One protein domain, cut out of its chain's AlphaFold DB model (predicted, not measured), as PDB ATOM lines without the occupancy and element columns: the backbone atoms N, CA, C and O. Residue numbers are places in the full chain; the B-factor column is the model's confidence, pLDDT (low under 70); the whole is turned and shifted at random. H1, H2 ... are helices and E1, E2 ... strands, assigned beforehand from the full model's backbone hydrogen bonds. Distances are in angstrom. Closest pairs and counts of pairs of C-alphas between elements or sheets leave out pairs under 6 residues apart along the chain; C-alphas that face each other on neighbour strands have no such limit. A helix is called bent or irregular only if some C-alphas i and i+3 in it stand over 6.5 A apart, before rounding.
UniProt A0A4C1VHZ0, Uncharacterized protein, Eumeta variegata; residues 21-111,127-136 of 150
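This is residues 21 to 111 and 127 to 136 of the 150 residues of an uncharacterized protein of Eumeta variegata (UniProt A0A4C1VHZ0). A twisted sheet of five strands forms a wall with H1 crossing over one face, while H3 packs on H1 and reaches the sheet with its last residues; the other face has no named helix over it. E4 runs on into E5, and E6 runs on into E7, so a narrow two-stranded arm, E5 and E6, extends past the sheet, and H2 lies off the sheet at the far end of H1. The printed part has 101 residues, with three named helices and seven named strands in the order E1 E2 H1 H2 H3 E3 E4 E5 E6 E7. The larger sheet has the order E1 - E2 - E3 - E4 - E7 and the smaller one E5 - E6, both antiparallel, and the class is mixed, helices and strands. The whole is compact, with a radius of gyration of the C-alphas of 14.1 A and spans of 38 by 36 by 22 A.

E1, residues 24 to 27, begins at C-alpha 24 (248.058, 261.376, 231.601) and is 7.8 A long. E2 is residues 32 to 36, 13.3 A. H1, residues 39 to 56, is 25.1 A from first to last C-alpha; it has a kink of 42 degrees near residue 49 and is irregular, with C-alphas 40 and 43 7.3 A apart. H2 is residues 58 to 62, 6.0 A. H3, residues 69 to 83, begins at C-alpha 69 (221.125, 282.994, 239.027) and is 20.9 A long. E3 is residues 89 to 93, 13.3 A, and E4 is residues 98 to 104, 17.0 A. E5, residues 107 to 109, and E6, residues 127 to 129, are 6.4 A each. E7, residues 132 to 135, is 9.8 A long and ends at C-alpha 135 (243.518, 274.927, 243.279).

E1 and E7 are the edge strands of the five-stranded sheet. The hairpin E1 and E2 has N 25 and O 34 at 2.8 A. E2 and E3 are antiparallel at 149 degrees, with N 35 and O 90 at 2.9 A. The hairpin E3 and E4 has N 103 and O 89 at 2.8 A. E4 and E7 are antiparallel at 158 degrees; C-alphas 101 and 135 face each other at 5.3 A, but no backbone N and O across this pair are within hydrogen-bond range. H1 is on the sheet at a height over the sheet of 8.3 A, over E4 and E7; it is only just not over E3, on which 2 of its C-alphas fall. It runs across the strands, at 80 degrees to E4 on the local plane. The closest C-alphas of H1 and E4 are those of Ala 45 and Leu 102, 6.8 A. H1 touches H3 with its residues 42 to 50 alone, closest at the C-alphas of Val 46 and Leu 76, 6.5 A; they run opposite ways at a steep tilt of 46 degrees. H3 only grazes the sheet, with its residues 79 to 83. H1 and H2 only just touch, only at the corner by their link, with 3 pairs of C-alphas within 8 A, the closest those of Leu 54 and Phe 60, 5.6 A. H2 is not on the sheet. E5 and E6 are antiparallel at 144 degrees, with C-alphas 108 and 127 facing each other at 5.4 A and no N and O across the pair within hydrogen-bond range. In H2 and H3 every O i to N i+4 pair is within hydrogen-bond range, in H1 10 of 14.

The two C-alphas farthest apart, those of Glu 95 and Arg 111, are 44.0 A apart. Residues 112 to 126 are cut out, and C-alphas 111 and 127 are 10.5 A apart across the cut. Of the links that are printed whole, H2 to H3 is short and the others are tight. The mean pLDDT of the printed part is 83.8; residue 111 and residues 127 to 136 are under 70.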
ATOM      1  N   ALA A  21     240.834 256.230 226.650       76.69
ATOM      2  CA  ALA A  21     241.545 256.460 227.899       76.69
ATOM      3  C   ALA A  21     242.126 257.887 227.912       76.69
ATOM      4  O   ALA A  21     242.737 258.293 226.922       76.69
ATOM      5  N   PRO A  22     241.958 258.655 229.003       81.38
ATOM      6  CA  PRO A  22     242.565 259.974 229.111       81.38
ATOM      7  C   PRO A  22     244.086 259.889 229.001       81.38
ATOM      8  O   PRO A  22     244.708 259.032 229.640       81.38
ATOM      9  N   SER A  23     244.694 260.824 228.272       89.38
ATOM     10  CA  SER A  23     246.143 260.991 228.316       89.38
ATOM     11  C   SER A  23     246.523 261.530 229.688       89.38
ATOM     12  O   SER A  23     245.944 262.510 230.164       89.38
ATOM     13  N   VAL A  24     247.489 260.886 230.342       91.44
ATOM     14  CA  VAL A  24     248.058 261.376 231.601       91.44
ATOM     15  C   VAL A  24     249.315 262.167 231.269       91.44
ATOM     16  O   VAL A  24     250.302 261.605 230.802       91.44
ATOM     17  N   TRP A  25     249.269 263.468 231.527       90.88
ATOM     18  CA  TRP A  25     250.332 264.425 231.218       90.88
ATOM     19  C   TRP A  25     251.440 264.441 232.267       90.88
ATOM     20  O   TRP A  25     252.582 264.775 231.971       90.88
ATOM     21  N   GLY A  26     251.117 264.078 233.507       90.12
ATOM     22  CA  GLY A  26     252.088 264.058 234.588       90.12
ATOM     23  C   GLY A  26     251.510 263.512 235.882       90.12
ATOM     24  O   GLY A  26     250.294 263.454 236.070       90.12
ATOM     25  N   ARG A  27     252.409 263.120 236.781       92.25
ATOM     26  CA  ARG A  27     252.090 262.698 238.144       92.25
ATOM     27  C   ARG A  27     252.967 263.452 239.122       92.25
ATOM     28  O   ARG A  27     254.106 263.788 238.809       92.25
ATOM     29  N   THR A  28     252.432 263.702 240.304       88.19
ATOM     30  CA  THR A  28     253.167 264.327 241.401       88.19
ATOM     31  C   THR A  28     253.441 263.302 242.501       88.19
ATOM     32  O   THR A  28     252.635 262.389 242.687       88.19
ATOM     33  N   PRO A  29     254.516 263.475 243.291       84.56
ATOM     34  CA  PRO A  29     254.781 262.632 244.460       84.56
ATOM     35  C   PRO A  29     253.669 262.654 245.520       84.56
ATOM     36  O   PRO A  29     253.604 261.759 246.351       84.56
ATOM     37  N   MET A  30     252.781 263.653 245.491       83.25
ATOM     38  CA  MET A  30     251.664 263.792 246.433       83.25
ATOM     39  C   MET A  30     250.383 263.085 245.962       83.25
ATOM     40  O   MET A  30     249.287 263.408 246.415       83.25
ATOM     41  N   GLY A  31     250.506 262.140 245.025       89.12
ATOM     42  CA  GLY A  31     249.386 261.323 244.561       89.12
ATOM     43  C   GLY A  31     248.382 262.082 243.698       89.12
ATOM     44  O   GLY A  31     247.203 261.736 243.682       89.12
ATOM     45  N   LEU A  32     248.815 263.133 242.992       90.69
ATOM     46  CA  LEU A  32     247.999 263.799 241.970       90.69
ATOM     47  C   LEU A  32     248.436 263.371 240.576       90.69
ATOM     48  O   LEU A  32     249.636 263.348 240.296       90.69
ATOM     49  N   ARG A  33     247.467 263.139 239.691       93.50
ATOM     50  CA  ARG A  33     247.690 262.986 238.254       93.50
ATOM     51  C   ARG A  33     246.984 264.079 237.467       93.50
ATOM     52  O   ARG A  33     245.868 264.472 237.803       93.50
ATOM     53  N   PHE A  34     247.640 264.537 236.412       93.25
ATOM     54  CA  PHE A  34     247.077 265.472 235.447       93.25
ATOM     55  C   PHE A  34     246.636 264.684 234.225       93.25
ATOM     56  O   PHE A  34     247.459 264.033 233.585       93.25
ATOM     57  N   GLU A  35     245.344 264.708 233.933       92.81
ATOM     58  CA  GLU A  35     244.741 263.943 232.847       92.81
ATOM     59  C   GLU A  35     243.885 264.841 231.952       92.81
ATOM     60  O   GLU A  35     243.401 265.881 232.402       92.81
ATOM     61  N   ASP A  36     243.680 264.450 230.694       92.38
ATOM     62  CA  ASP A  36     242.677 265.100 229.842       92.38
ATOM     63  C   ASP A  36     241.315 265.093 230.544       92.38
ATOM     64  O   ASP A  36     240.870 264.056 231.053       92.38
ATOM     65  N   LEU A  37     240.621 266.231 230.542       91.56
ATOM     66  CA  LEU A  37     239.277 266.322 231.092       91.56
ATOM     67  C   LEU A  37     238.332 265.437 230.273       91.56
ATOM     68  O   LEU A  37     237.935 265.762 229.154       91.56
ATOM     69  N   GLN A  38     237.957 264.311 230.866       89.50
ATOM     70  CA  GLN A  38     237.013 263.375 230.276       89.50
ATOM     71  C   GLN A  38     235.580 263.892 230.385       89.50
ATOM     72  O   GLN A  38     235.197 264.490 231.391       89.50
ATOM     73  N   GLU A  39     234.753 263.559 229.394       88.31
ATOM     74  CA  GLU A  39     233.344 263.966 229.335       88.31
ATOM     75  C   GLU A  39     232.562 263.563 230.595       88.31
ATOM     76  O   GLU A  39     231.799 264.359 231.140       88.31
ATOM     77  N   ARG A  40     232.859 262.376 231.143       88.88
ATOM     78  CA  ARG A  40     232.277 261.868 232.399       88.88
ATOM     79  C   ARG A  40     232.489 262.783 233.614       88.88
ATOM     80  O   ARG A  40     231.782 262.634 234.599       88.88
ATOM     81  N   ARG A  41     233.481 263.682 233.571       90.19
ATOM     82  CA  ARG A  41     233.834 264.594 234.672       90.19
ATOM     83  C   ARG A  41     233.335 266.022 234.458       90.19
ATOM     84  O   ARG A  41     233.577 266.863 235.318       90.19
ATOM     85  N   ILE A  42     232.656 266.327 233.349       91.81
ATOM     86  CA  ILE A  42     232.199 267.696 233.067       91.81
ATOM     87  C   ILE A  42     231.247 268.187 234.162       91.81
ATOM     88  O   ILE A  42     231.391 269.313 234.628       91.81
ATOM     89  N   ASP A  43     230.313 267.356 234.624       92.56
ATOM     90  CA  ASP A  43     229.390 267.769 235.687       92.56
ATOM     91  C   ASP A  43     230.101 268.019 237.024       92.56
ATOM     92  O   ASP A  43     229.759 268.964 237.739       92.56
ATOM     93  N   ASP A  44     231.128 267.229 237.345       91.75
ATOM     94  CA  ASP A  44     231.955 267.444 238.536       91.75
ATOM     95  C   ASP A  44     232.776 268.731 238.417       91.75
ATOM     96  O   ASP A  44     232.855 269.508 239.368       91.75
ATOM     97  N   ALA A  45     233.315 269.006 237.229       91.88
ATOM     98  CA  ALA A  45     234.022 270.238 236.916       91.88
ATOM     99  C   ALA A  45     233.109 271.474 237.026       91.88
ATOM    100  O   ALA A  45     233.509 272.485 237.599       91.88
ATOM    101  N   VAL A  46     231.855 271.387 236.571       92.56
ATOM    102  CA  VAL A  46     230.850 272.456 236.727       92.56
ATOM    103  C   VAL A  46     230.533 272.711 238.200       92.56
ATOM    104  O   VAL A  46     230.507 273.864 238.638       92.56
ATOM    105  N   LYS A  47     230.326 271.652 238.991       91.69
ATOM    106  CA  LYS A  47     230.119 271.779 240.443       91.69
ATOM    107  C   LYS A  47     231.331 272.421 241.120       91.69
ATOM    108  O   LYS A  47     231.164 273.266 241.999       91.69
ATOM    109  N   PHE A  48     232.534 272.043 240.694       89.75
ATOM    110  CA  PHE A  48     233.788 272.586 241.200       89.75
ATOM    111  C   PHE A  48     233.936 274.084 240.888       89.75
ATOM    112  O   PHE A  48     234.208 274.867 241.798       89.75
ATOM    113  N   LEU A  49     233.645 274.506 239.651       89.81
ATOM    114  CA  LEU A  49     233.620 275.919 239.251       89.81
ATOM    115  C   LEU A  49     232.655 276.738 240.110       89.81
ATOM    116  O   LEU A  49     233.044 277.760 240.671       89.81
ATOM    117  N   ARG A  50     231.409 276.263 240.240       89.94
ATOM    118  CA  ARG A  50     230.365 276.954 241.006       89.94
ATOM    119  C   ARG A  50     230.749 277.130 242.472       89.94
ATOM    120  O   ARG A  50     230.490 278.179 243.045       89.94
ATOM    121  N   LYS A  51     231.329 276.095 243.085       88.06
ATOM    122  CA  LYS A  51     231.625 276.088 244.521       88.06
ATOM    123  C   LYS A  51     232.880 276.886 244.881       88.06
ATOM    124  O   LYS A  51     232.902 277.498 245.946       88.06
ATOM    125  N   ARG A  52     233.925 276.812 244.052       83.69
ATOM    126  CA  ARG A  52     235.268 277.321 244.385       83.69
ATOM    127  C   ARG A  52     235.667 278.516 243.544       83.69
ATOM    128  O   ARG A  52     235.982 279.574 244.062       83.69
ATOM    129  N   TYR A  53     235.625 278.361 242.230       84.88
ATOM    130  CA  TYR A  53     236.187 279.370 241.344       84.88
ATOM    131  C   TYR A  53     235.380 280.668 241.336       84.88
ATOM    132  O   TYR A  53     235.936 281.746 241.515       84.88
ATOM    133  N   LEU A  54     234.059 280.566 241.183       86.06
ATOM    134  CA  LEU A  54     233.188 281.741 241.077       86.06
ATOM    135  C   LEU A  54     233.052 282.528 242.385       86.06
ATOM    136  O   LEU A  54     232.646 283.686 242.363       86.06
ATOM    137  N   THR A  55     233.380 281.904 243.514       85.38
ATOM    138  CA  THR A  55     233.326 282.518 244.845       85.38
ATOM    139  C   THR A  55     234.667 283.129 245.261       85.38
ATOM    140  O   THR A  55     234.687 284.083 246.040       85.38
ATOM    141  N   GLU A  56     235.785 282.620 244.736       85.31
ATOM    142  CA  GLU A  56     237.138 283.052 245.112       85.31
ATOM    143  C   GLU A  56     237.757 284.059 244.134       85.31
ATOM    144  O   GLU A  56     238.543 284.916 244.550       85.31
ATOM    145  N   GLU A  57     237.414 283.987 242.846       84.88
ATOM    146  CA  GLU A  57     238.028 284.823 241.817       84.88
ATOM    147  C   GLU A  57     237.513 286.273 241.866       84.88
ATOM    148  O   GLU A  57     236.328 286.538 242.092       84.88
ATOM    149  N   ILE A  58     238.440 287.229 241.730       88.31
ATOM    150  CA  ILE A  58     238.213 288.642 242.066       88.31
ATOM    151  C   ILE A  58     237.088 289.257 241.210       88.31
ATOM    152  O   ILE A  58     236.110 289.710 241.808       88.31
ATOM    153  N   PRO A  59     237.176 289.287 239.865       88.56
ATOM    154  CA  PRO A  59     236.088 289.702 238.988       88.56
ATOM    155  C   PRO A  59     234.718 289.131 239.357       88.56
ATOM    156  O   PRO A  59     233.774 289.909 239.508       88.56
ATOM    157  N   PHE A  60     234.598 287.813 239.551       87.56
ATOM    158  CA  PHE A  60     233.296 287.194 239.843       87.56
ATOM    159  C   PHE A  60     232.763 287.552 241.227       87.56
ATOM    160  O   PHE A  60     231.561 287.776 241.385       87.56
ATOM    161  N   ARG A  61     233.652 287.698 242.213       88.69
ATOM    162  CA  ARG A  61     233.293 288.162 243.554       88.69
ATOM    163  C   ARG A  61     232.871 289.630 243.566       88.69
ATOM    164  O   ARG A  61     231.929 289.979 244.271       88.69
ATOM    165  N   CYS A  62     233.527 290.491 242.788       91.12
ATOM    166  CA  CYS A  62     233.202 291.918 242.707       91.12
ATOM    167  C   CYS A  62     231.812 292.173 242.118       91.12
ATOM    168  O   CYS A  62     231.108 293.058 242.596       91.12
ATOM    169  N   VAL A  63     231.410 291.392 241.112       91.00
ATOM    170  CA  VAL A  63     230.072 291.492 240.503       91.00
ATOM    171  C   VAL A  63     229.034 290.605 241.186       91.00
ATOM    172  O   VAL A  63     227.892 290.570 240.746       91.00
ATOM    173  N   LYS A  64     229.422 289.882 242.249       90.62
ATOM    174  CA  LYS A  64     228.565 288.936 242.973       90.62
ATOM    175  C   LYS A  64     227.884 287.934 242.034       90.62
ATOM    176  O   LYS A  64     226.717 287.611 242.217       90.62
ATOM    177  N   LEU A  65     228.623 287.395 241.057       90.12
ATOM    178  CA  LEU A  65     228.069 286.483 240.044       90.12
ATOM    179  C   LEU A  65     227.377 285.258 240.668       90.12
ATOM    180  O   LEU A  65     226.454 284.706 240.094       90.12
ATOM    181  N   ALA A  66     227.809 284.831 241.857       88.19
ATOM    182  CA  ALA A  66     227.178 283.734 242.586       88.19
ATOM    183  C   ALA A  66     225.760 284.052 243.113       88.19
ATOM    184  O   ALA A  66     225.015 283.115 243.397       88.19
ATOM    185  N   GLU A  67     225.407 285.334 243.270       92.06
ATOM    186  CA  GLU A  67     224.077 285.811 243.683       92.06
ATOM    187  C   GLU A  67     223.128 286.000 242.482       92.06
ATOM    188  O   GLU A  67     221.914 286.023 242.662       92.06
ATOM    189  N   ASP A  68     223.669 286.111 241.264       92.81
ATOM    190  CA  ASP A  68     222.913 286.251 240.016       92.81
ATOM    191  C   ASP A  68     222.668 284.878 239.374       92.81
ATOM    192  O   ASP A  68     223.552 284.306 238.734       92.81
ATOM    193  N   GLU A  69     221.466 284.322 239.551       93.00
ATOM    194  CA  GLU A  69     221.125 282.994 239.027       93.00
ATOM    195  C   GLU A  69     221.200 282.909 237.495       93.00
ATOM    196  O   GLU A  69     221.634 281.880 236.964       93.00
ATOM    197  N   GLU A  70     220.812 283.971 236.783       94.00
ATOM    198  CA  GLU A  70     220.805 283.996 235.319       94.00
ATOM    199  C   GLU A  70     222.238 284.064 234.784       94.00
ATOM    200  O   GLU A  70     222.654 283.197 234.007       94.00
ATOM    201  N   GLY A  71     223.032 285.022 235.273       91.81
ATOM    202  CA  GLY A  71     224.437 285.164 234.897       91.81
ATOM    203  C   GLY A  71     225.277 283.942 235.273       91.81
ATOM    204  O   GLY A  71     226.124 283.497 234.491       91.81
ATOM    205  N   LEU A  72     225.016 283.343 236.439       92.50
ATOM    206  CA  LEU A  72     225.659 282.104 236.868       92.50
ATOM    207  C   LEU A  72     225.334 280.946 235.920       92.50
ATOM    208  O   LEU A  72     226.236 280.207 235.517       92.50
ATOM    209  N   SER A  73     224.057 280.769 235.577       93.62
ATOM    210  CA  SER A  73     223.609 279.709 234.674       93.62
ATOM    211  C   SER A  73     224.261 279.846 233.298       93.62
ATOM    212  O   SER A  73     224.844 278.882 232.790       93.62
ATOM    213  N   GLU A  74     224.255 281.055 232.737       93.50
ATOM    214  CA  GLU A  74     224.842 281.334 231.429       93.50
ATOM    215  C   GLU A  74     226.357 281.095 231.428       93.50
ATOM    216  O   GLU A  74     226.890 280.405 230.554       93.50
ATOM    217  N   TYR A  75     227.059 281.561 232.465       91.38
ATOM    218  CA  TYR A  75     228.490 281.313 232.608       91.38
ATOM    219  C   TYR A  75     228.813 279.813 232.674       91.38
ATOM    220  O   TYR A  75     229.731 279.334 232.001       91.38
ATOM    221  N   LEU A  76     228.063 279.040 233.468       92.06
ATOM    222  CA  LEU A  76     228.289 277.598 233.600       92.06
ATOM    223  C   LEU A  76     227.965 276.848 232.300       92.06
ATOM    224  O   LEU A  76     228.692 275.916 231.944       92.06
ATOM    225  N   ASN A  77     226.933 277.261 231.561       92.50
ATOM    226  CA  ASN A  77     226.626 276.722 230.234       92.50
ATOM    227  C   ASN A  77     227.763 276.997 229.247       92.50
ATOM    228  O   ASN A  77     228.227 276.091 228.548       92.50
ATOM    229  N   GLN A  78     228.287 278.219 229.252       90.00
ATOM    230  CA  GLN A  78     229.417 278.596 228.421       90.00
ATOM    231  C   GLN A  78     230.688 277.804 228.784       90.00
ATOM    232  O   GLN A  78     231.395 277.328 227.890       90.00
ATOM    233  N   ALA A  79     230.949 277.588 230.076       90.06
ATOM    234  CA  ALA A  79     232.060 276.767 230.552       90.06
ATOM    235  C   ALA A  79     231.911 275.291 230.144       90.06
ATOM    236  O   ALA A  79     232.898 274.661 229.757       90.06
ATOM    237  N   ARG A  80     230.690 274.732 230.156       91.19
ATOM    238  CA  ARG A  80     230.412 273.373 229.644       91.19
ATOM    239  C   ARG A  80     230.803 273.234 228.179       91.19
ATOM    240  O   ARG A  80     231.424 272.239 227.813       91.19
ATOM    241  N   ILE A  81     230.466 274.227 227.356       88.38
ATOM    242  CA  ILE A  81     230.864 274.252 225.943       88.38
ATOM    243  C   ILE A  81     232.388 274.252 225.837       88.38
ATOM    244  O   ILE A  81     232.942 273.498 225.043       88.38
ATOM    245  N   TRP A  82     233.073 275.033 226.673       87.25
ATOM    246  CA  TRP A  82     234.531 275.101 226.637       87.25
ATOM    247  C   TRP A  82     235.223 273.793 227.013       87.25
ATOM    248  O   TRP A  82     236.211 273.410 226.390       87.25
ATOM    249  N   MET A  83     234.681 273.078 227.993       88.81
ATOM    250  CA  MET A  83     235.223 271.800 228.449       88.81
ATOM    251  C   MET A  83     235.076 270.669 227.421       88.81
ATOM    252  O   MET A  83     235.840 269.706 227.463       88.81
ATOM    253  N   ARG A  84     234.137 270.782 226.471       87.12
ATOM    254  CA  ARG A  84     233.906 269.764 225.430       87.12
ATOM    255  C   ARG A  84     234.953 269.749 224.317       87.12
ATOM    256  O   ARG A  84     235.017 268.765 223.587       87.12
ATOM    257  N   ASP A  85     235.817 270.758 224.232       79.69
ATOM    258  CA  ASP A  85     236.886 270.816 223.225       79.69
ATOM    259  C   ASP A  85     238.014 269.794 223.466       79.69
ATOM    260  O   ASP A  85     238.979 269.764 222.710       79.69
ATOM    261  N   LYS A  86     237.930 268.965 224.521       78.19
ATOM    262  CA  LYS A  86     238.906 267.919 224.905       78.19
ATOM    263  C   LYS A  86     240.341 268.405 225.163       78.19
ATOM    264  O   LYS A  86     241.222 267.591 225.397       78.19
ATOM    265  N   MET A  87     240.566 269.718 225.171       84.38
ATOM    266  CA  MET A  87     241.863 270.347 225.458       84.38
ATOM    267  C   MET A  87     242.048 270.701 226.939       84.38
ATOM    268  O   MET A  87     243.136 271.081 227.358       84.38
ATOM    269  N   SER A  88     240.968 270.659 227.720       90.25
ATOM    270  CA  SER A  88     240.999 271.006 229.142       90.25
ATOM    271  C   SER A  88     241.671 269.896 229.950       90.25
ATOM    272  O   SER A  88     241.554 268.723 229.608       90.25
ATOM    273  N   ILE A  89     242.339 270.256 231.043       92.12
ATOM    274  CA  ILE A  89     243.093 269.326 231.892       92.12
ATOM    275  C   ILE A  89     242.441 269.253 233.273       92.12
ATOM    276  O   ILE A  89     242.076 270.270 233.865       92.12
ATOM    277  N   ALA A  90     242.310 268.041 233.800       92.62
ATOM    278  CA  ALA A  90     241.850 267.754 235.147       92.62
ATOM    279  C   ALA A  90     243.029 267.332 236.031       92.62
ATOM    280  O   ALA A  90     243.838 266.487 235.649       92.62
ATOM    281  N   ALA A  91     243.103 267.886 237.238       92.69
ATOM    282  CA  ALA A  91     243.952 267.366 238.300       92.69
ATOM    283  C   ALA A  91     243.109 266.447 239.186       92.69
ATOM    284  O   ALA A  91     242.094 266.867 239.748       92.69
ATOM    285  N   VAL A  92     243.523 265.190 239.302       92.19
ATOM    286  CA  VAL A  92     242.780 264.143 240.004       92.19
ATOM    287  C   VAL A  92     243.667 263.517 241.071       92.19
ATOM    288  O   VAL A  92     244.822 263.184 240.804       92.19
ATOM    289  N   LYS A  93     243.132 263.331 242.279       92.56
ATOM    290  CA  LYS A  93     243.812 262.576 243.336       92.56
ATOM    291  C   LYS A  93     243.743 261.081 243.018       92.56
ATOM    292  O   LYS A  93     242.646 260.543 242.904       92.56
ATOM    293  N   GLU A  94     244.885 260.410 242.888       88.88
ATOM    294  CA  GLU A  94     244.971 259.020 242.422       88.88
ATOM    295  C   GLU A  94     244.274 258.030 243.359       88.88
ATOM    296  O   GLU A  94     243.570 257.146 242.884       88.88
ATOM    297  N   GLU A  95     244.402 258.218 244.675       91.19
ATOM    298  CA  GLU A  95     243.801 257.335 245.686       91.19
ATOM    299  C   GLU A  95     242.269 257.319 245.636       91.19
ATOM    300  O   GLU A  95     241.641 256.293 245.880       91.19
ATOM    301  N   THR A  96     241.655 258.475 245.369       90.94
ATOM    302  CA  THR A  96     240.203 258.665 245.513       90.94
ATOM    303  C   THR A  96     239.493 258.941 244.196       90.94
ATOM    304  O   THR A  96     238.281 259.130 244.196       90.94
ATOM    305  N   ASP A  97     240.241 259.069 243.102       90.31
ATOM    306  CA  ASP A  97     239.769 259.515 241.789       90.31
ATOM    307  C   ASP A  97     238.965 260.836 241.817       90.31
ATOM    308  O   ASP A  97     238.122 261.102 240.958       90.31
ATOM    309  N   LYS A  98     239.226 261.691 242.816       90.88
ATOM    310  CA  LYS A  98     238.497 262.953 243.019       90.88
ATOM    311  C   LYS A  98     239.142 264.076 242.222       90.88
ATOM    312  O   LYS A  98     240.361 264.233 242.264       90.88
ATOM    313  N   LEU A  99     238.315 264.882 241.560       90.44
ATOM    314  CA  LEU A  99     238.740 266.126 240.925       90.44
ATOM    315  C   LEU A  99     239.167 267.130 242.007       90.44
ATOM    316  O   LEU A  99     238.361 267.490 242.863       90.44
ATOM    317  N   VAL A 100     240.427 267.559 241.969       90.75
ATOM    318  CA  VAL A 100     241.012 268.532 242.917       90.75
ATOM    319  C   VAL A 100     241.445 269.831 242.244       90.75
ATOM    320  O   VAL A 100     241.739 270.819 242.912       90.75
ATOM    321  N   GLY A 101     241.486 269.839 240.916       89.25
ATOM    322  CA  GLY A 101     241.789 271.024 240.138       89.25
ATOM    323  C   GLY A 101     241.330 270.868 238.701       89.25
ATOM    324  O   GLY A 101     241.176 269.760 238.187       89.25
ATOM    325  N   LEU A 102     241.105 272.002 238.057       90.56
ATOM    326  CA  LEU A 102     240.597 272.077 236.700       90.56
ATOM    327  C   LEU A 102     241.326 273.195 235.968       90.56
ATOM    328  O   LEU A 102     241.483 274.286 236.513       90.56
ATOM    329  N   MET A 103     241.725 272.913 234.733       89.69
ATOM    330  CA  MET A 103     242.238 273.892 233.795       89.69
ATOM    331  C   MET A 103     241.423 273.842 232.511       89.69
ATOM    332  O   MET A 103     241.552 272.913 231.714       89.69
ATOM    333  N   ILE A 104     240.574 274.848 232.318       89.12
ATOM    334  CA  ILE A 104     239.778 274.981 231.098       89.12
ATOM    335  C   ILE A 104     240.629 275.692 230.056       89.12
ATOM    336  O   ILE A 104     241.104 276.797 230.309       89.12
ATOM    337  N   ILE A 105     240.815 275.053 228.903       85.00
ATOM    338  CA  ILE A 105     241.609 275.577 227.787       85.00
ATOM    339  C   ILE A 105     240.709 275.720 226.566       85.00
ATOM    340  O   ILE A 105     239.922 274.830 226.249       85.00
ATOM    341  N   ARG A 106     240.869 276.838 225.855       80.31
ATOM    342  CA  ARG A 106     240.234 277.099 224.561       80.31
ATOM    343  C   ARG A 106     241.276 277.490 223.534       80.31
ATOM    344  O   ARG A 106     242.123 278.332 223.816       80.31
ATOM    345  N   ILE A 107     241.164 276.925 222.337       77.94
ATOM    346  CA  ILE A 107     241.894 277.410 221.169       77.94
ATOM    347  C   ILE A 107     241.054 278.526 220.559       77.94
ATOM    348  O   ILE A 107     239.908 278.313 220.170       77.94
ATOM    349  N   GLN A 108     241.617 279.727 220.499       72.75
ATOM    350  CA  GLN A 108     241.021 280.819 219.741       72.75
ATOM    351  C   GLN A 108     241.778 281.007 218.438       72.75
ATOM    352  O   GLN A 108     242.978 281.282 218.442       72.75
ATOM    353  N   GLU A 109     241.064 280.873 217.326       72.75
ATOM    354  CA  GLU A 109     241.584 281.243 216.020       72.75
ATOM    355  C   GLU A 109     241.556 282.762 215.878       72.75
ATOM    356  O   GLU A 109     240.500 283.401 215.944       72.75
ATOM    357  N   LYS A 110     242.718 283.366 215.634       71.50
ATOM    358  CA  LYS A 110     242.757 284.753 215.180       71.50
ATOM    359  C   LYS A 110     242.277 284.797 213.734       71.50
ATOM    360  O   LYS A 110     243.009 284.422 212.819       71.50
ATOM    361  N   ARG A 111     241.067 285.312 213.504       60.28
ATOM    362  CA  ARG A 111     240.660 285.707 212.152       60.28
ATOM    363  C   ARG A 111     241.575 286.840 211.697       60.28
ATOM    364  O   ARG A 111     241.478 287.958 212.203       60.28
ATOM    365  N   SER A 127     247.382 280.725 218.142       38.91
ATOM    366  CA  SER A 127     246.347 280.313 219.090       38.91
ATOM    367  C   SER A 127     246.584 280.976 220.444       38.91
ATOM    368  O   SER A 127     247.658 280.832 221.025       38.91
ATOM    369  N   THR A 128     245.582 281.677 220.976       36.44
ATOM    370  CA  THR A 128     245.620 282.185 222.356       36.44
ATOM    371  C   THR A 128     244.872 281.212 223.262       36.44
ATOM    372  O   THR A 128     243.680 280.989 223.060       36.44
ATOM    373  N   ALA A 129     245.553 280.654 224.264       37.03
ATOM    374  CA  ALA A 129     244.928 279.874 225.325       37.03
ATOM    375  C   ALA A 129     244.557 280.801 226.491       37.03
ATOM    376  O   ALA A 129     245.403 281.535 227.003       37.03
ATOM    377  N   ARG A 130     243.288 280.786 226.906       42.09
ATOM    378  CA  ARG A 130     242.867 281.372 228.185       42.09
ATOM    379  C   ARG A 130     242.877 280.252 229.218       42.09
ATOM    380  O   ARG A 130     242.237 279.231 228.989       42.09
ATOM    381  N   TYR A 131     243.615 280.451 230.303       43.66
ATOM    382  CA  TYR A 131     243.769 279.478 231.377       43.66
ATOM    383  C   TYR A 131     242.973 279.927 232.593       43.66
ATOM    384  O   TYR A 131     243.004 281.099 232.962       43.66
ATOM    385  N   PHE A 132     242.312 278.978 233.239       48.41
ATOM    386  CA  PHE A 132     241.747 279.154 234.567       48.41
ATOM    387  C   PHE A 132     242.375 278.092 235.455       48.41
ATOM    388  O   PHE A 132     242.214 276.912 235.172       48.41
ATOM    389  N   TYR A 133     243.146 278.492 236.464       43.72
ATOM    390  CA  TYR A 133     243.741 277.568 237.425       43.72
ATOM    391  C   TYR A 133     242.932 277.628 238.711       43.72
ATOM    392  O   TYR A 133     242.803 278.688 239.317       43.72
ATOM    393  N   ILE A 134     242.376 276.490 239.112       49.72
ATOM    394  CA  ILE A 134     241.569 276.384 240.323       49.72
ATOM    395  C   ILE A 134     242.228 275.322 241.192       49.72
ATOM    396  O   ILE A 134     242.266 274.148 240.818       49.72
ATOM    397  N   LYS A 135     242.797 275.759 242.316       43.53
ATOM    398  CA  LYS A 135     243.518 274.927 243.279       43.53
ATOM    399  C   LYS A 135     242.714 274.869 244.562       43.53
ATOM    400  O   LYS A 135     242.465 275.912 245.148       43.53
ATOM    401  N   ASP A 136     242.390 273.667 245.014       40.97
ATOM    402  CA  ASP A 136     241.919 273.442 246.377       40.97
ATOM    403  C   ASP A 136     242.964 272.575 247.101       40.97
ATOM    404  O   ASP A 136     243.455 271.594 246.543       40.97
TER     405      ASP A 136